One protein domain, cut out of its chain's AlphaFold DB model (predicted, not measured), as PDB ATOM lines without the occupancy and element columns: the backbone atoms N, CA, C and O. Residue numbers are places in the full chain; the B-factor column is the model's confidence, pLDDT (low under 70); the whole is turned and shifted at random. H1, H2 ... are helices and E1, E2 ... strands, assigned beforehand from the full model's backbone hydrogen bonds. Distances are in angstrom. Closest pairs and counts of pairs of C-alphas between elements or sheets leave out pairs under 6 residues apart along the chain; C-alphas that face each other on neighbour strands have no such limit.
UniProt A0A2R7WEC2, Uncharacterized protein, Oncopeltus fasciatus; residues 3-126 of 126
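AT A GLANCE: This is residues 3 to 126 of the 126 residues of an uncharacterized protein of Oncopeltus fasciatus (UniProt A0A2R7WEC2). What shape do these atoms make? Two strongly twisted sheets lie face to face as a sandwich, while residues 36 to 45, of which 36 to 38 belong to H1, and residues 63 to 74 stick out toward opposite ends. What builds it? The printed part has 124 residues, mostly strand by class, with one named helix and eight named strands in the order E1 E2 H1 E3 E4 E5 E6 E7 E8; the mixed sheet runs E5 E2 E3 E7 E8, the antiparallel one E1 E6 E4. How large is it? It is loose, with a radius of gyration of the C-alphas of 18.9 A and spans of 69 by 29 by 21 A.

IN THESE COORDINATES: Where does the first strand begin? E1, residues 3 to 9, begins with C-alpha 3 at (-74.013, 158.749, -14.816). What follows? E2 is residues 17 to 23, H1 31 to 38, E3 50 to 59, E4 78 to 84, E5 88 to 91, E6 96 to 106, E7 109 to 115 and E8 120 to 125. From first to last C-alpha E3 measures 29.6 A and E6 32.3 A; C-alpha 125 is at (-82.184, 153.559, -12.391).

HOW THE PARTS SIT: How are strands paired? E2 is antiparallel to E5, with N 19 and O 89 2.7 A apart, and parallel to E3, with N 53 and O 20 at 2.8 A. E7 is antiparallel to E3, with N 54 and O 114 at 2.8 A, and forms a hairpin with E8, with N 113 and O 122 at 2.9 A. E6 is antiparallel to E1, with N 4 and O 101 at 2.8 A, and to E4, with N 83 and O 102 at 2.8 A. How do the sheets meet? In this sandwich, two sheets face to face, their strands stand at 14 degrees; the closest C-alphas of E1 and E8, Ala 6 and Ala 122, are 5.5 A apart. And H1? E2, H1 and E3 form a strand-helix-strand unit, parallel neighbour strands with a helix between, with a right-handed crossover. H1 only grazes the five-strand sheet with residues 31 to 35; 1 of 4 O i to N i+4 and 3 of 5 O i to N i+3 pairs are within hydrogen-bond range.

THE WHOLE: Is it cut? The printed part has no cut; the links H1 to E3 and E3 to E4 are long, and the farthest C-alphas, Pro 44 and Pro 69, are 69.4 A apart. Where is confidence low? The mean pLDDT of the printed part is 70.8, and residues 8 to 16, 25 to 49, 61 to 73 and 123 to 126 are under 70.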
ATOM      1  N   GLU A   3     -73.980 158.206 -13.456       70.06
ATOM      2  CA  GLU A   3     -74.013 158.749 -14.816       70.06
ATOM      3  C   GLU A   3     -75.274 158.315 -15.601       70.06
ATOM      4  O   GLU A   3     -75.582 157.122 -15.666       70.06
ATOM      5  N   VAL A   4     -75.993 159.256 -16.230       70.81
ATOM      6  CA  VAL A   4     -77.049 158.974 -17.230       70.81
ATOM      7  C   VAL A   4     -76.514 159.286 -18.616       70.81
ATOM      8  O   VAL A   4     -76.065 160.405 -18.854       70.81
ATOM      9  N   ARG A   5     -76.692 158.359 -19.561       79.12
ATOM     10  CA  ARG A   5     -76.445 158.607 -20.985       79.12
ATOM     11  C   ARG A   5     -77.741 158.603 -21.788       79.12
ATOM     12  O   ARG A   5     -78.530 157.666 -21.674       79.12
ATOM     13  N   ALA A   6     -77.938 159.608 -22.635       74.50
ATOM     14  CA  ALA A   6     -78.946 159.585 -23.694       74.50
ATOM     15  C   ALA A   6     -78.274 159.574 -25.060       74.50
ATOM     16  O   ALA A   6     -77.287 160.272 -25.271       74.50
ATOM     17  N   ARG A   7     -78.848 158.807 -25.990       73.25
ATOM     18  CA  ARG A   7     -78.467 158.824 -27.401       73.25
ATOM     19  C   ARG A   7     -79.602 159.382 -28.230       73.25
ATOM     20  O   ARG A   7     -80.751 158.979 -28.056       73.25
ATOM     21  N   SER A   8     -79.279 160.315 -29.114       68.44
ATOM     22  CA  SER A   8     -80.256 160.945 -29.992       68.44
ATOM     23  C   SER A   8     -79.780 160.891 -31.430       68.44
ATOM     24  O   SER A   8     -78.672 161.325 -31.720       68.44
ATOM     25  N   ASN A   9     -80.659 160.424 -32.316       68.94
ATOM     26  CA  ASN A   9     -80.484 160.522 -33.759       68.94
ATOM     27  C   ASN A   9     -81.250 161.753 -34.275       68.94
ATOM     28  O   ASN A   9     -82.399 161.997 -33.881       68.94
ATOM     29  N   HIS A  10     -80.596 162.560 -35.104       66.25
ATOM     30  CA  HIS A  10     -81.144 163.782 -35.673       66.25
ATOM     31  C   HIS A  10     -81.479 163.552 -37.160       66.25
ATOM     32  O   HIS A  10     -80.571 163.457 -37.977       66.25
ATOM     33  N   SER A  11     -82.769 163.429 -37.511       56.50
ATOM     34  CA  SER A  11     -83.203 162.857 -38.808       56.50
ATOM     35  C   SER A  11     -84.203 163.694 -39.635       56.50
ATOM     36  O   SER A  11     -84.884 163.120 -40.474       56.50
ATOM     37  N   GLN A  12     -84.384 165.013 -39.421       54.78
ATOM     38  CA  GLN A  12     -85.523 165.695 -40.088       54.78
ATOM     39  C   GLN A  12     -85.372 167.151 -40.575       54.78
ATOM     40  O   GLN A  12     -86.386 167.742 -40.934       54.78
ATOM     41  N   VAL A  13     -84.193 167.776 -40.634       54.66
ATOM     42  CA  VAL A  13     -84.087 169.111 -41.276       54.66
ATOM     43  C   VAL A  13     -82.764 169.235 -42.015       54.66
ATOM     44  O   VAL A  13     -81.746 168.856 -41.440       54.66
ATOM     45  N   PRO A  14     -82.768 169.788 -43.242       52.22
ATOM     46  CA  PRO A  14     -81.540 170.082 -43.963       52.22
ATOM     47  C   PRO A  14     -80.763 171.178 -43.223       52.22
ATOM     48  O   PRO A  14     -81.199 172.328 -43.187       52.22
ATOM     49  N   GLY A  15     -79.646 170.799 -42.600       64.50
ATOM     50  CA  GLY A  15     -78.698 171.711 -41.956       64.50
ATOM     51  C   GLY A  15     -78.092 171.157 -40.656       64.50
ATOM     52  O   GLY A  15     -78.675 170.268 -40.026       64.50
ATOM     53  N   PRO A  16     -76.921 171.664 -40.230       65.50
ATOM     54  CA  PRO A  16     -76.342 171.352 -38.929       65.50
ATOM     55  C   PRO A  16     -77.265 171.851 -37.811       65.50
ATOM     56  O   PRO A  16     -77.713 173.004 -37.821       65.50
ATOM     57  N   LYS A  17     -77.545 170.980 -36.838       76.12
ATOM     58  CA  LYS A  17     -78.369 171.305 -35.673       76.12
ATOM     59  C   LYS A  17     -77.557 171.281 -34.405       76.12
ATOM     60  O   LYS A  17     -76.749 170.385 -34.179       76.12
ATOM     61  N   ASP A  18     -77.873 172.225 -33.537       80.62
ATOM     62  CA  ASP A  18     -77.272 172.281 -32.220       80.62
ATOM     63  C   ASP A  18     -78.251 171.681 -31.199       80.62
ATOM     64  O   ASP A  18     -79.434 172.023 -31.149       80.62
ATOM     65  N   LEU A  19     -77.770 170.747 -30.387       77.00
ATOM     66  CA  LEU A  19     -78.495 170.130 -29.285       77.00
ATOM     67  C   LEU A  19     -78.107 170.826 -27.983       77.00
ATOM     68  O   LEU A  19     -76.939 170.834 -27.602       77.00
ATOM     69  N   LEU A  20     -79.085 171.413 -27.296       82.50
ATOM     70  CA  LEU A  20     -78.886 172.070 -26.006       82.50
ATOM     71  C   LEU A  20     -79.388 171.156 -24.886       82.50
ATOM     72  O   LEU A  20     -80.571 170.831 -24.843       82.50
ATOM     73  N   ALA A  21     -78.510 170.770 -23.966       82.62
ATOM     74  CA  ALA A  21     -78.882 170.055 -22.754       82.62
ATOM     75  C   ALA A  21     -79.118 171.050 -21.611       82.62
ATOM     76  O   ALA A  21     -78.316 171.954 -21.398       82.62
ATOM     77  N   THR A  22     -80.209 170.884 -20.866       78.62
ATOM     78  CA  THR A  22     -80.577 171.780 -19.761       78.62
ATOM     79  C   THR A  22     -80.952 170.995 -18.511       78.62
ATOM     80  O   THR A  22     -81.715 170.028 -18.594       78.62
ATOM     81  N   ASP A  23     -80.490 171.459 -17.352       78.94
ATOM     82  CA  ASP A  23     -80.937 170.966 -16.050       78.94
ATOM     83  C   ASP A  23     -82.294 171.582 -15.682       78.94
ATOM     84  O   ASP A  23     -82.489 172.788 -15.811       78.94
ATOM     85  N   ARG A  24     -83.251 170.753 -15.253       70.19
ATOM     86  CA  ARG A  24     -84.564 171.206 -14.776       70.19
ATOM     87  C   ARG A  24     -84.584 171.519 -13.277       70.19
ATOM     88  O   ARG A  24     -85.490 172.214 -12.820       70.19
ATOM     89  N   THR A  25     -83.644 170.972 -12.509       62.53
ATOM     90  CA  THR A  25     -83.541 171.167 -11.053       62.53
ATOM     91  C   THR A  25     -82.876 172.491 -10.684       62.53
ATOM     92  O   THR A  25     -83.215 173.084  -9.659       62.53
ATOM     93  N   ILE A  26     -82.011 173.013 -11.551       56.91
ATOM     94  CA  ILE A  26     -81.442 174.357 -11.456       56.91
ATOM     95  C   ILE A  26     -82.201 175.251 -12.453       56.91
ATOM     96  O   ILE A  26     -82.545 174.808 -13.540       56.91
ATOM     97  N   GLY A  27     -82.548 176.483 -12.055       49.56
ATOM     98  CA  GLY A  27     -83.361 177.429 -12.840       49.56
ATOM     99  C   GLY A  27     -82.824 177.764 -14.252       49.56
ATOM    100  O   GLY A  27     -81.871 177.153 -14.724       49.56
ATOM    101  N   PRO A  28     -83.426 178.744 -14.961       46.44
ATOM    102  CA  PRO A  28     -83.308 178.888 -16.416       46.44
ATOM    103  C   PRO A  28     -81.852 178.880 -16.922       46.44
ATOM    104  O   PRO A  28     -80.979 179.432 -16.246       46.44
ATOM    105  N   PRO A  29     -81.582 178.316 -18.118       47.66
ATOM    106  CA  PRO A  29     -80.223 178.009 -18.554       47.66
ATOM    107  C   PRO A  29     -79.340 179.257 -18.555       47.66
ATOM    108  O   PRO A  29     -79.597 180.214 -19.288       47.66
ATOM    109  N   LEU A  30     -78.247 179.235 -17.787       47.09
ATOM    110  CA  LEU A  30     -77.219 180.283 -17.852       47.09
ATOM    111  C   LEU A  30     -76.551 180.337 -19.244       47.09
ATOM    112  O   LEU A  30     -76.071 181.393 -19.658       47.09
ATOM    113  N   ALA A  31     -76.592 179.232 -20.000       51.81
ATOM    114  CA  ALA A  31     -76.004 179.100 -21.335       51.81
ATOM    115  C   ALA A  31     -76.667 179.988 -22.409       51.81
ATOM    116  O   ALA A  31     -75.993 180.443 -23.332       51.81
ATOM    117  N   LEU A  32     -77.957 180.326 -22.263       49.06
ATOM    118  CA  LEU A  32     -78.676 181.170 -23.232       49.06
ATOM    119  C   LEU A  32     -78.111 182.595 -23.322       49.06
ATOM    120  O   LEU A  32     -78.229 183.243 -24.361       49.06
ATOM    121  N   ARG A  33     -77.501 183.110 -22.244       52.38
ATOM    122  CA  ARG A  33     -76.982 184.486 -22.219       52.38
ATOM    123  C   ARG A  33     -75.639 184.628 -22.933       52.38
ATOM    124  O   ARG A  33     -75.478 185.595 -23.670       52.38
ATOM    125  N   HIS A  34     -74.724 183.674 -22.759       45.88
ATOM    126  CA  HIS A  34     -73.419 183.702 -23.436       45.88
ATOM    127  C   HIS A  34     -73.548 183.491 -24.953       45.88
ATOM    128  O   HIS A  34     -72.889 184.188 -25.717       45.88
ATOM    129  N   TRP A  35     -74.478 182.640 -25.402       48.09
ATOM    130  CA  TRP A  35     -74.706 182.397 -26.833       48.09
ATOM    131  C   TRP A  35     -75.198 183.640 -27.601       48.09
ATOM    132  O   TRP A  35     -74.876 183.850 -28.769       48.09
ATOM    133  N   ASN A  36     -75.948 184.527 -26.937       53.47
ATOM    134  CA  ASN A  36     -76.406 185.776 -27.553       53.47
ATOM    135  C   ASN A  36     -75.253 186.730 -27.903       53.47
ATOM    136  O   ASN A  36     -75.428 187.589 -28.767       53.47
ATOM    137  N   GLN A  37     -74.108 186.602 -27.229       53.62
ATOM    138  CA  GLN A  37     -72.945 187.463 -27.427       53.62
ATOM    139  C   GLN A  37     -72.111 187.016 -28.636       53.62
ATOM    140  O   GLN A  37     -71.743 187.860 -29.450       53.62
ATOM    141  N   GLU A  38     -71.926 185.706 -28.825       44.22
ATOM    142  CA  GLU A  38     -71.273 185.125 -30.014       44.22
ATOM    143  C   GLU A  38     -72.091 185.335 -31.301       44.22
ATOM    144  O   GLU A  38     -71.544 185.441 -32.397       44.22
ATOM    145  N   ARG A  39     -73.417 185.501 -31.183       54.16
ATOM    146  CA  ARG A  39     -74.309 185.762 -32.325       54.16
ATOM    147  C   ARG A  39     -74.036 187.065 -33.083       54.16
ATOM    148  O   ARG A  39     -74.532 187.208 -34.196       54.16
ATOM    149  N   ARG A  40     -73.286 188.021 -32.522       52.88
ATOM    150  CA  ARG A  40     -73.016 189.304 -33.198       52.88
ATOM    151  C   ARG A  40     -71.944 189.232 -34.287       52.88
ATOM    152  O   ARG A  40     -71.871 190.163 -35.080       52.88
ATOM    153  N   GLU A  41     -71.168 188.153 -34.364       47.78
ATOM    154  CA  GLU A  41     -70.018 188.062 -35.281       47.78
ATOM    155  C   GLU A  41     -70.171 186.995 -36.380       47.78
ATOM    156  O   GLU A  41     -69.274 186.827 -37.202       47.78
ATOM    157  N   SER A  42     -71.314 186.304 -36.460       44.38
ATOM    158  CA  SER A  42     -71.545 185.290 -37.498       44.38
ATOM    159  C   SER A  42     -72.144 185.885 -38.776       44.38
ATOM    160  O   SER A  42     -73.122 186.635 -38.762       44.38
ATOM    161  N   THR A  43     -71.521 185.545 -39.902       44.12
ATOM    162  CA  THR A  43     -72.001 185.795 -41.261       44.12
ATOM    163  C   THR A  43     -73.423 185.252 -41.464       44.12
ATOM    164  O   THR A  43     -73.765 184.208 -40.911       44.12
ATOM    165  N   PRO A  44     -74.268 185.912 -42.279       45.78
ATOM    166  CA  PRO A  44     -75.645 185.489 -42.521       45.78
ATOM    167  C   PRO A  44     -75.698 184.277 -43.466       45.78
ATOM    168  O   PRO A  44     -76.024 184.408 -44.644       45.78
ATOM    169  N   GLN A  45     -75.364 183.089 -42.962       41.22
ATOM    170  CA  GLN A  45     -75.688 181.811 -43.595       41.22
ATOM    171  C   GLN A  45     -76.125 180.797 -42.532       41.22
ATOM    172  O   GLN A  45     -75.415 180.551 -41.566       41.22
ATOM    173  N   GLU A  46     -77.306 180.223 -42.778       50.88
ATOM    174  CA  GLU A  46     -77.967 179.138 -42.045       50.88
ATOM    175  C   GLU A  46     -78.532 179.485 -40.656       50.88
ATOM    176  O   GLU A  46     -77.833 179.674 -39.663       50.88
ATOM    177  N   HIS A  47     -79.863 179.525 -40.575       50.69
ATOM    178  CA  HIS A  47     -80.568 179.484 -39.302       50.69
ATOM    179  C   HIS A  47     -80.304 178.111 -38.668       50.69
ATOM    180  O   HIS A  47     -81.004 177.151 -38.977       50.69
ATOM    181  N   LYS A  48     -79.291 178.007 -37.804       60.31
ATOM    182  CA  LYS A  48     -79.071 176.803 -36.997       60.31
ATOM    183  C   LYS A  48     -80.288 176.586 -36.104       60.31
ATOM    184  O   LYS A  48     -80.593 177.414 -35.243       60.31
ATOM    185  N   GLU A  49     -81.016 175.505 -36.344       68.81
ATOM    186  CA  GLU A  49     -82.154 175.129 -35.514       68.81
ATOM    187  C   GLU A  49     -81.642 174.396 -34.267       68.81
ATOM    188  O   GLU A  49     -80.815 173.486 -34.358       68.81
ATOM    189  N   ILE A  50     -82.123 174.816 -33.095       72.75
ATOM    190  CA  ILE A  50     -81.712 174.258 -31.805       72.75
ATOM    191  C   ILE A  50     -82.749 173.228 -31.365       72.75
ATOM    192  O   ILE A  50     -83.941 173.526 -31.319       72.75
ATOM    193  N   THR A  51     -82.300 172.026 -31.015       76.88
ATOM    194  CA  THR A  51     -83.131 171.008 -30.357       76.88
ATOM    195  C   THR A  51     -82.792 170.984 -28.869       76.88
ATOM    196  O   THR A  51     -81.628 170.816 -28.509       76.88
ATOM    197  N   THR A  52     -83.778 171.124 -27.986       80.38
ATOM    198  CA  THR A  52     -83.536 171.128 -26.535       80.38
ATOM    199  C   THR A  52     -83.792 169.749 -25.944       80.38
ATOM    200  O   THR A  52     -84.787 169.076 -26.229       80.38
ATOM    201  N   MET A  53     -82.881 169.333 -25.073       79.88
ATOM    202  CA  MET A  53     -82.985 168.143 -24.250       79.88
ATOM    203  C   MET A  53     -82.916 168.531 -22.782       79.88
ATOM    204  O   MET A  53     -82.049 169.283 -22.348       79.88
ATOM    205  N   THR A  54     -83.834 167.999 -21.995       84.56
ATOM    206  CA  THR A  54     -83.955 168.305 -20.575       84.56
ATOM    207  C   THR A  54     -83.722 167.044 -19.767       84.56
ATOM    208  O   THR A  54     -84.359 166.020 -20.019       84.56
ATOM    209  N   VAL A  55     -82.826 167.117 -18.785       85.50
ATOM    210  CA  VAL A  55     -82.680 166.062 -17.781       85.50
ATOM    211  C   VAL A  55     -83.667 166.302 -16.644       85.50
ATOM    212  O   VAL A  55     -83.860 167.425 -16.178       85.50
ATOM    213  N   ASN A  56     -84.315 165.230 -16.207       85.12
ATOM    214  CA  ASN A  56     -85.255 165.233 -15.102       85.12
ATOM    215  C   ASN A  56     -84.764 164.259 -14.029       85.12
ATOM    216  O   ASN A  56     -84.415 163.127 -14.361       85.12
ATOM    217  N   ASP A  57     -84.819 164.680 -12.766       84.81
ATOM    218  CA  ASP A  57     -84.485 163.880 -11.585       84.81
ATOM    219  C   ASP A  57     -85.735 163.749 -10.698       84.81
ATOM    220  O   ASP A  57     -86.387 164.744 -10.357       84.81
ATOM    221  N   LYS A  58     -86.131 162.512 -10.377       83.44
ATOM    222  CA  LYS A  58     -87.309 162.219  -9.556       83.44
ATOM    223  C   LYS A  58     -86.986 161.211  -8.457       83.44
ATOM    224  O   LYS A  58     -86.718 160.043  -8.733       83.44
ATOM    225  N   LEU A  59     -87.128 161.629  -7.198       80.69
ATOM    226  CA  LEU A  59     -87.097 160.724  -6.046       80.69
ATOM    227  C   LEU A  59     -88.263 159.725  -6.129       80.69
ATOM    228  O   LEU A  59     -89.434 160.114  -6.190       80.69
ATOM    229  N   LEU A  60     -87.952 158.429  -6.101       72.81
ATOM    230  CA  LEU A  60     -88.951 157.403  -5.816       72.81
ATOM    231  C   LEU A  60     -89.329 157.526  -4.338       72.81
ATOM    232  O   LEU A  60     -88.453 157.603  -3.479       72.81
ATOM    233  N   GLY A  61     -90.627 157.606  -4.037       65.75
ATOM    234  CA  GLY A  61     -91.104 157.826  -2.671       65.75
ATOM    235  C   GLY A  61     -90.464 156.861  -1.664       65.75
ATOM    236  O   GLY A  61     -90.315 155.671  -1.941       65.75
ATOM    237  N   VAL A  62     -90.092 157.376  -0.488       67.69
ATOM    238  CA  VAL A  62     -89.548 156.567   0.613       67.69
ATOM    239  C   VAL A  62     -90.648 155.616   1.096       67.69
ATOM    240  O   VAL A  62     -91.526 156.012   1.863       67.69
ATOM    241  N   TYR A  63     -90.634 154.361   0.646       64.06
ATOM    242  CA  TYR A  63     -91.562 153.355   1.156       64.06
ATOM    243  C   TYR A  63     -91.165 152.984   2.589       64.06
ATOM    244  O   TYR A  63     -90.151 152.325   2.814       64.06
ATOM    245  N   ARG A  64     -91.961 153.422   3.571       64.75
ATOM    246  CA  ARG A  64     -91.859 152.974   4.964       64.75
ATOM    247  C   ARG A  64     -92.915 151.888   5.199       64.75
ATOM    248  O   ARG A  64     -94.098 152.226   5.244       64.75
ATOM    249  N   PRO A  65     -92.537 150.609   5.359       63.88
ATOM    250  CA  PRO A  65     -93.508 149.565   5.647       63.88
ATOM    251  C   PRO A  65     -94.114 149.771   7.050       63.88
ATOM    252  O   PRO A  65     -93.379 150.103   7.982       63.88
ATOM    253  N   PRO A  66     -95.421 149.528   7.241       59.94
ATOM    254  CA  PRO A  66     -96.118 149.793   8.504       59.94
ATOM    255  C   PRO A  66     -95.736 148.868   9.679       59.94
ATOM    256  O   PRO A  66     -96.150 149.135  10.801       59.94
ATOM    257  N   ALA A  67     -94.961 147.796   9.456       65.56
ATOM    258  CA  ALA A  67     -94.727 146.727  10.440       65.56
ATOM    259  C   ALA A  67     -93.314 146.677  11.062       65.56
ATOM    260  O   ALA A  67     -93.055 145.813  11.898       65.56
ATOM    261  N   PHE A  68     -92.391 147.566  10.682       61.28
ATOM    262  CA  PHE A  68     -91.054 147.592  11.288       61.28
ATOM    263  C   PHE A  68     -91.015 148.582  12.458       61.28
ATOM    264  O   PHE A  68     -91.320 149.760  12.247       61.28
ATOM    265  N   PRO A  69     -90.616 148.163  13.675       56.72
ATOM    266  CA  PRO A  69     -90.323 149.115  14.733       56.72
ATOM    267  C   PRO A  69     -89.183 150.016  14.257       56.72
ATOM    268  O   PRO A  69     -88.140 149.544  13.802       56.72
ATOM    269  N   SER A  70     -89.402 151.327  14.330       63.06
ATOM    270  CA  SER A  70     -88.384 152.330  14.054       63.06
ATOM    271  C   SER A  70     -87.307 152.250  15.134       63.06
ATOM    272  O   SER A  70     -87.347 152.990  16.117       63.06
ATOM    273  N   TYR A  71     -86.333 151.354  14.976       60.56
ATOM    274  CA  TYR A  71     -85.030 151.580  15.589       60.56
ATOM    275  C   TYR A  71     -84.562 152.935  15.059       60.56
ATOM    276  O   TYR A  71     -84.518 153.127  13.845       60.56
ATOM    277  N   GLY A  72     -84.346 153.897  15.959       60.19
ATOM    278  CA  GLY A  72     -84.058 155.301  15.659       60.19
ATOM    279  C   GLY A  72     -82.733 155.501  14.923       60.19
ATOM    280  O   GLY A  72     -81.787 156.045  15.478       60.19
ATOM    281  N   GLY A  73     -82.658 155.041  13.678       65.31
ATOM    282  CA  GLY A  73     -81.598 155.367  12.742       65.31
ATOM    283  C   GLY A  73     -81.819 156.772  12.203       65.31
ATOM    284  O   GLY A  73     -82.932 157.146  11.830       65.31
ATOM    285  N   ILE A  74     -80.750 157.559  12.164       72.19
ATOM    286  CA  ILE A  74     -80.751 158.857  11.497       72.19
ATOM    287  C   ILE A  74     -80.844 158.591   9.991       72.19
ATOM    288  O   ILE A  74     -79.945 157.985   9.411       72.19
ATOM    289  N   ILE A  75     -81.931 159.034   9.360       72.69
ATOM    290  CA  ILE A  75     -82.064 159.033   7.900       72.69
ATOM    291  C   ILE A  75     -81.612 160.406   7.416       72.69
ATOM    292  O   ILE A  75     -82.289 161.404   7.653       72.69
ATOM    293  N   VAL A  76     -80.463 160.456   6.748       77.19
ATOM    294  CA  VAL A  76     -79.981 161.671   6.084       77.19
ATOM    295  C   VAL A  76     -80.546 161.684   4.671       77.19
ATOM    296  O   VAL A  76     -80.267 160.773   3.902       77.19
ATOM    297  N   SER A  77     -81.342 162.695   4.326       80.94
ATOM    298  CA  SER A  77     -81.801 162.924   2.952       80.94
ATOM    299  C   SER A  77     -80.859 163.881   2.233       80.94
ATOM    300  O   SER A  77     -80.541 164.940   2.777       80.94
ATOM    301  N   VAL A  78     -80.475 163.547   1.003       82.06
ATOM    302  CA  VAL A  78     -79.697 164.433   0.127       82.06
ATOM    303  C   VAL A  78     -80.629 164.892  -0.994       82.06
ATOM    304  O   VAL A  78     -81.176 164.028  -1.690       82.06
ATOM    305  N   PRO A  79     -80.877 166.208  -1.146       81.69
ATOM    306  CA  PRO A  79     -81.710 166.706  -2.233       81.69
ATOM    307  C   PRO A  79     -81.076 166.344  -3.584       81.69
ATOM    308  O   PRO A  79     -79.851 166.313  -3.671       81.69
ATOM    309  N   PRO A  80     -81.882 166.075  -4.624       80.88
ATOM    310  CA  PRO A  80     -81.357 165.741  -5.937       80.88
ATOM    311  C   PRO A  80     -80.573 166.914  -6.520       80.88
ATOM    312  O   PRO A  80     -81.074 168.037  -6.592       80.88
ATOM    313  N   MET A  81     -79.341 166.633  -6.929       84.44
ATOM    314  CA  MET A  81     -78.463 167.552  -7.638       84.44
ATOM    315  C   MET A  81     -78.021 166.893  -8.939       84.44
ATOM    316  O   MET A  81     -77.503 165.776  -8.907       84.44
ATOM    317  N   VAL A  82     -78.217 167.578 -10.068       84.62
ATOM    318  CA  VAL A  82     -77.807 167.102 -11.393       84.62
ATOM    319  C   VAL A  82     -76.770 168.044 -11.995       84.62
ATOM    320  O   VAL A  82     -76.850 169.261 -11.861       84.62
ATOM    321  N   TRP A  83     -75.791 167.479 -12.697       85.00
ATOM    322  CA  TRP A  83     -74.782 168.227 -13.435       85.00
ATOM    323  C   TRP A  83     -74.651 167.689 -14.853       85.00
ATOM    324  O   TRP A  83     -74.507 166.487 -15.058       85.00
ATOM    325  N   ILE A  84     -74.663 168.584 -15.838       86.75
ATOM    326  CA  ILE A  84     -74.437 168.253 -17.248       86.75
ATOM    327  C   ILE A  84     -73.135 168.919 -17.691       86.75
ATOM    328  O   ILE A  84     -72.984 170.136 -17.556       86.75
ATOM    329  N   GLN A  85     -72.215 168.130 -18.246       82.06
ATOM    330  CA  GLN A  85     -70.914 168.629 -18.702       82.06
ATOM    331  C   GLN A  85     -71.047 169.480 -19.974       82.06
ATOM    332  O   GLN A  85     -70.544 170.600 -20.031       82.06
ATOM    333  N   ASN A  86     -71.776 168.980 -20.978       83.56
ATOM    334  CA  ASN A  86     -71.951 169.645 -22.269       83.56
ATOM    335  C   ASN A  86     -73.367 170.206 -22.402       83.56
ATOM    336  O   ASN A  86     -74.303 169.493 -22.752       83.56
ATOM    337  N   GLN A  87     -73.516 171.502 -22.129       82.69
ATOM    338  CA  GLN A  87     -74.806 172.195 -22.236       82.69
ATOM    339  C   GLN A  87     -75.215 172.443 -23.693       82.69
ATOM    340  O   GLN A  87     -76.391 172.635 -23.949       82.69
ATOM    341  N   LEU A  88     -74.271 172.433 -24.641       84.31
ATOM    342  CA  LEU A  88     -74.502 172.626 -26.074       84.31
ATOM    343  C   LEU A  88     -73.592 171.680 -26.867       84.31
ATOM    344  O   LEU A  88     -72.395 171.600 -26.589       84.31
ATOM    345  N   VAL A  89     -74.155 170.983 -27.850       84.38
ATOM    346  CA  VAL A  89     -73.455 170.033 -28.721       84.38
ATOM    347  C   VAL A  89     -73.926 170.251 -30.155       84.38
ATOM    348  O   VAL A  89     -75.107 170.091 -30.436       84.38
ATOM    349  N   GLY A  90     -73.024 170.609 -31.066       81.88
ATOM    350  CA  GLY A  90     -73.337 170.681 -32.498       81.88
ATOM    351  C   GLY A  90     -73.257 169.301 -33.150       81.88
ATOM    352  O   GLY A  90     -72.325 168.549 -32.861       81.88
ATOM    353  N   ALA A  91     -74.213 168.971 -34.017       79.44
ATOM    354  CA  ALA A  91     -74.258 167.704 -34.743       79.44
ATOM    355  C   ALA A  91     -74.813 167.880 -36.163       79.44
ATOM    356  O   ALA A  91     -75.629 168.769 -36.433       79.44
ATOM    357  N   VAL A  92     -74.383 167.016 -37.078       78.19
ATOM    358  CA  VAL A  92     -74.925 166.946 -38.437       78.19
ATOM    359  C   VAL A  92     -76.030 165.886 -38.495       78.19
ATOM    360  O   VAL A  92     -76.161 165.033 -37.617       78.19
ATOM    361  N   GLU A  93     -76.893 165.965 -39.507       77.31
ATOM    362  CA  GLU A  93     -77.887 164.926 -39.771       77.31
ATOM    363  C   GLU A  93     -77.234 163.537 -39.863       77.31
ATOM    364  O   GLU A  93     -76.246 163.345 -40.570       77.31
ATOM    365  N   GLY A  94     -77.809 162.570 -39.144       75.00
ATOM    366  CA  GLY A  94     -77.302 161.200 -39.079       75.00
ATOM    367  C   GLY A  94     -76.199 160.957 -38.044       75.00
ATOM    368  O   GLY A  94     -75.878 159.792 -37.805       75.00
ATOM    369  N   ASP A  95     -75.673 161.997 -37.386       79.69
ATOM    370  CA  ASP A  95     -74.699 161.817 -36.309       79.69
ATOM    371  C   ASP A  95     -75.351 161.198 -35.066       79.69
ATOM    372  O   ASP A  95     -76.435 161.588 -34.616       79.69
ATOM    373  N   GLU A  96     -74.643 160.239 -34.471       79.81
ATOM    374  CA  GLU A  96     -74.985 159.694 -33.165       79.81
ATOM    375  C   GLU A  96     -74.314 160.535 -32.079       79.81
ATOM    376  O   GLU A  96     -73.096 160.503 -31.901       79.81
ATOM    377  N   ILE A  97     -75.123 161.266 -31.313       80.69
ATOM    378  CA  ILE A  97     -74.634 162.023 -30.163       80.69
ATOM    379  C   ILE A  97     -74.973 161.327 -28.849       80.69
ATOM    380  O   ILE A  97     -76.032 160.710 -28.706       80.69
ATOM    381  N   THR A  98     -74.085 161.472 -27.866       82.44
ATOM    382  CA  THR A  98     -74.311 161.015 -26.491       82.44
ATOM    383  C   THR A  98     -74.317 162.215 -25.550       82.44
ATOM    384  O   THR A  98     -73.346 162.963 -25.504       82.44
ATOM    385  N   LEU A  99     -75.405 162.392 -24.799       83.62
ATOM    386  CA  LEU A  99     -75.489 163.361 -23.706       83.62
ATOM    387  C   LEU A  99     -75.269 162.659 -22.375       83.62
ATOM    388  O   LEU A  99     -75.837 161.591 -22.148       83.62
ATOM    389  N   GLU A 100     -74.496 163.290 -21.500       85.56
ATOM    390  CA  GLU A 100     -74.116 162.754 -20.199       85.56
ATOM    391  C   GLU A 100     -74.535 163.703 -19.071       85.56
ATOM    392  O   GLU A 100     -74.335 164.919 -19.156       85.56
ATOM    393  N   CYS A 101     -75.093 163.150 -17.994       84.06
ATOM    394  CA  CYS A 101     -75.282 163.887 -16.750       84.06
ATOM    395  C   CYS A 101     -74.917 163.056 -15.523       84.06
ATOM    396  O   CYS A 101     -75.010 161.830 -15.526       84.06
ATOM    397  N   HIS A 102     -74.545 163.751 -14.457       85.62
ATOM    398  CA  HIS A 102     -74.185 163.193 -13.163       85.62
ATOM    399  C   HIS A 102     -75.274 163.568 -12.162       85.62
ATOM    400  O   HIS A 102     -75.706 164.715 -12.168       85.62
ATOM    401  N   SER A 103     -75.720 162.631 -11.324       85.19
ATOM    402  CA  SER A 103     -76.720 162.894 -10.276       85.19
ATOM    403  C   SER A 103     -76.230 162.444  -8.898       85.19
ATOM    404  O   SER A 103     -75.546 161.419  -8.751       85.19
ATOM    405  N   GLU A 104     -76.588 163.233  -7.886       86.44
ATOM    406  CA  GLU A 104     -76.448 162.918  -6.469       86.44
ATOM    407  C   GLU A 104     -77.771 163.165  -5.741       86.44
ATOM    408  O   GLU A 104     -78.253 164.290  -5.659       86.44
ATOM    409  N   ALA A 105     -78.350 162.096  -5.197       84.06
ATOM    410  CA  ALA A 105     -79.590 162.138  -4.433       84.06
ATOM    411  C   ALA A 105     -79.632 160.981  -3.425       84.06
ATOM    412  O   ALA A 105     -79.114 159.890  -3.691       84.06
ATOM    413  N   TYR A 106     -80.280 161.196  -2.278       83.38
ATOM    414  CA  TYR A 106     -80.641 160.111  -1.368       83.38
ATOM    415  C   TYR A 106     -82.046 160.320  -0.778       83.38
ATOM    416  O   TYR A 106     -82.279 161.362  -0.151       83.38
ATOM    417  N   PRO A 107     -82.955 159.325  -0.874       84.44
ATOM    418  CA  PRO A 107     -82.786 158.012  -1.520       84.44
ATOM    419  C   PRO A 107     -82.494 158.099  -3.021       84.44
ATOM    420  O   PRO A 107     -82.654 159.159  -3.618       84.44
ATOM    421  N   LYS A 108     -82.064 156.982  -3.621       82.31
ATOM    422  CA  LYS A 108     -81.785 156.913  -5.062       82.31
ATOM    423  C   LYS A 108     -82.960 157.454  -5.880       82.31
ATOM    424  O   LYS A 108     -84.116 157.096  -5.634       82.31
ATOM    425  N   SER A 109     -82.646 158.299  -6.851       81.25
ATOM    426  CA  SER A 109     -83.616 158.873  -7.771       81.25
ATOM    427  C   SER A 109     -83.647 158.140  -9.112       81.25
ATOM    428  O   SER A 109     -82.749 157.372  -9.460       81.25
ATOM    429  N   ILE A 110     -84.720 158.355  -9.872       84.88
ATOM    430  CA  ILE A 110     -84.774 158.012 -11.294       84.88
ATOM    431  C   ILE A 110     -84.421 159.263 -12.078       84.88
ATOM    432  O   ILE A 110     -85.076 160.296 -11.917       84.88
ATOM    433  N   ASN A 111     -83.471 159.121 -12.997       84.69
ATOM    434  CA  ASN A 111     -83.128 160.176 -13.934       84.69
ATOM    435  C   ASN A 111     -83.522 159.785 -15.361       84.69
ATOM    436  O   ASN A 111     -83.370 158.630 -15.780       84.69
ATOM    437  N   TYR A 112     -84.046 160.750 -16.112       85.81
ATOM    438  CA  TYR A 112     -84.492 160.538 -17.486       85.81
ATOM    439  C   TYR A 112     -84.384 161.808 -18.330       85.81
ATOM    440  O   TYR A 112     -84.554 162.929 -17.848       85.81
ATOM    441  N   TRP A 113     -84.130 161.611 -19.619       86.94
ATOM    442  CA  TRP A 113     -84.025 162.681 -20.600       86.94
ATOM    443  C   TRP A 113     -85.343 162.854 -21.351       86.94
ATOM    444  O   TRP A 113     -85.954 161.871 -21.773       86.94
ATOM    445  N   THR A 114     -85.749 164.104 -21.556       86.44
ATOM    446  CA  THR A 114     -86.906 164.486 -22.375       86.44
ATOM    447  C   THR A 114     -86.499 165.446 -23.486       86.44
ATOM    448  O   THR A 114     -85.645 166.299 -23.266       86.44
ATOM    449  N   ARG A 115     -87.120 165.353 -24.663       83.00
ATOM    450  CA  ARG A 115     -86.975 166.347 -25.748       83.00
ATOM    451  C   ARG A 115     -87.933 167.534 -25.543       83.00
ATOM    452  O   ARG A 115     -88.823 167.450 -24.701       83.00
ATOM    453  N   ASP A 116     -87.807 168.590 -26.352       75.44
ATOM    454  CA  ASP A 116     -88.661 169.796 -26.409       75.44
ATOM    455  C   ASP A 116     -90.169 169.559 -26.182       75.44
ATOM    456  O   ASP A 116     -90.846 170.378 -25.564       75.44
ATOM    457  N   LYS A 117     -90.717 168.440 -26.674       73.81
ATOM    458  CA  LYS A 117     -92.149 168.099 -26.579       73.81
ATOM    459  C   LYS A 117     -92.533 167.298 -25.327       73.81
ATOM    460  O   LYS A 117     -93.692 166.930 -25.174       73.81
ATOM    461  N   GLY A 118     -91.582 167.027 -24.434       76.19
ATOM    462  CA  GLY A 118     -91.774 166.178 -23.254       76.19
ATOM    463  C   GLY A 118     -91.608 164.678 -23.520       76.19
ATOM    464  O   GLY A 118     -91.798 163.881 -22.604       76.19
ATOM    465  N   ASP A 119     -91.224 164.290 -24.738       83.44
ATOM    466  CA  ASP A 119     -90.995 162.891 -25.106       83.44
ATOM    467  C   ASP A 119     -89.775 162.334 -24.366       83.44
ATOM    468  O   ASP A 119     -88.676 162.880 -24.488       83.44
ATOM    469  N   ILE A 120     -89.957 161.245 -23.614       82.44
ATOM    470  CA  ILE A 120     -88.870 160.564 -22.898       82.44
ATOM    471  C   ILE A 120     -88.031 159.780 -23.909       82.44
ATOM    472  O   ILE A 120     -88.537 158.877 -24.571       82.44
ATOM    473  N   ILE A 121     -86.741 160.099 -23.997       79.44
ATOM    474  CA  ILE A 121     -85.811 159.478 -24.956       79.44
ATOM    475  C   ILE A 121     -84.890 158.436 -24.310       79.44
ATOM    476  O   ILE A 121     -84.395 157.542 -24.989       79.44
ATOM    477  N   ALA A 122     -84.664 158.535 -22.999       77.00
ATOM    478  CA  ALA A 122     -83.866 157.588 -22.228       77.00
ATOM    479  C   ALA A 122     -84.240 157.680 -20.745       77.00
ATOM    480  O   ALA A 122     -84.482 158.775 -20.237       77.00
ATOM    481  N   HIS A 123     -84.264 156.545 -20.047       69.81
ATOM    482  CA  HIS A 123     -84.469 156.474 -18.599       69.81
ATOM    483  C   HIS A 123     -83.532 155.430 -17.984       69.81
ATOM    484  O   HIS A 123     -83.219 154.426 -18.623       69.81
ATOM    485  N   GLY A 124     -83.090 155.664 -16.746       64.38
ATOM    486  CA  GLY A 124     -82.228 154.741 -16.010       64.38
ATOM    487  C   GLY A 124     -82.480 154.785 -14.504       64.38
ATOM    488  O   GLY A 124     -82.839 155.827 -13.951       64.38
ATOM    489  N   TYR A 125     -82.293 153.638 -13.847       59.53
ATOM    490  CA  TYR A 125     -82.184 153.559 -12.391       59.53
ATOM    491  C   TYR A 125     -80.735 153.839 -12.016       59.53
ATOM    492  O   TYR A 125     -79.830 153.183 -12.534       59.53
ATOM    493  N   ILE A 126     -80.530 154.814 -11.142       55.28
ATOM    494  CA  ILE A 126     -79.213 155.330 -10.781       55.28
ATOM    495  C   ILE A 126     -78.924 155.080  -9.310       55.28
ATOM    496  O   ILE A 126     -79.806 155.298  -8.461       55.28
TER     497      ILE A 126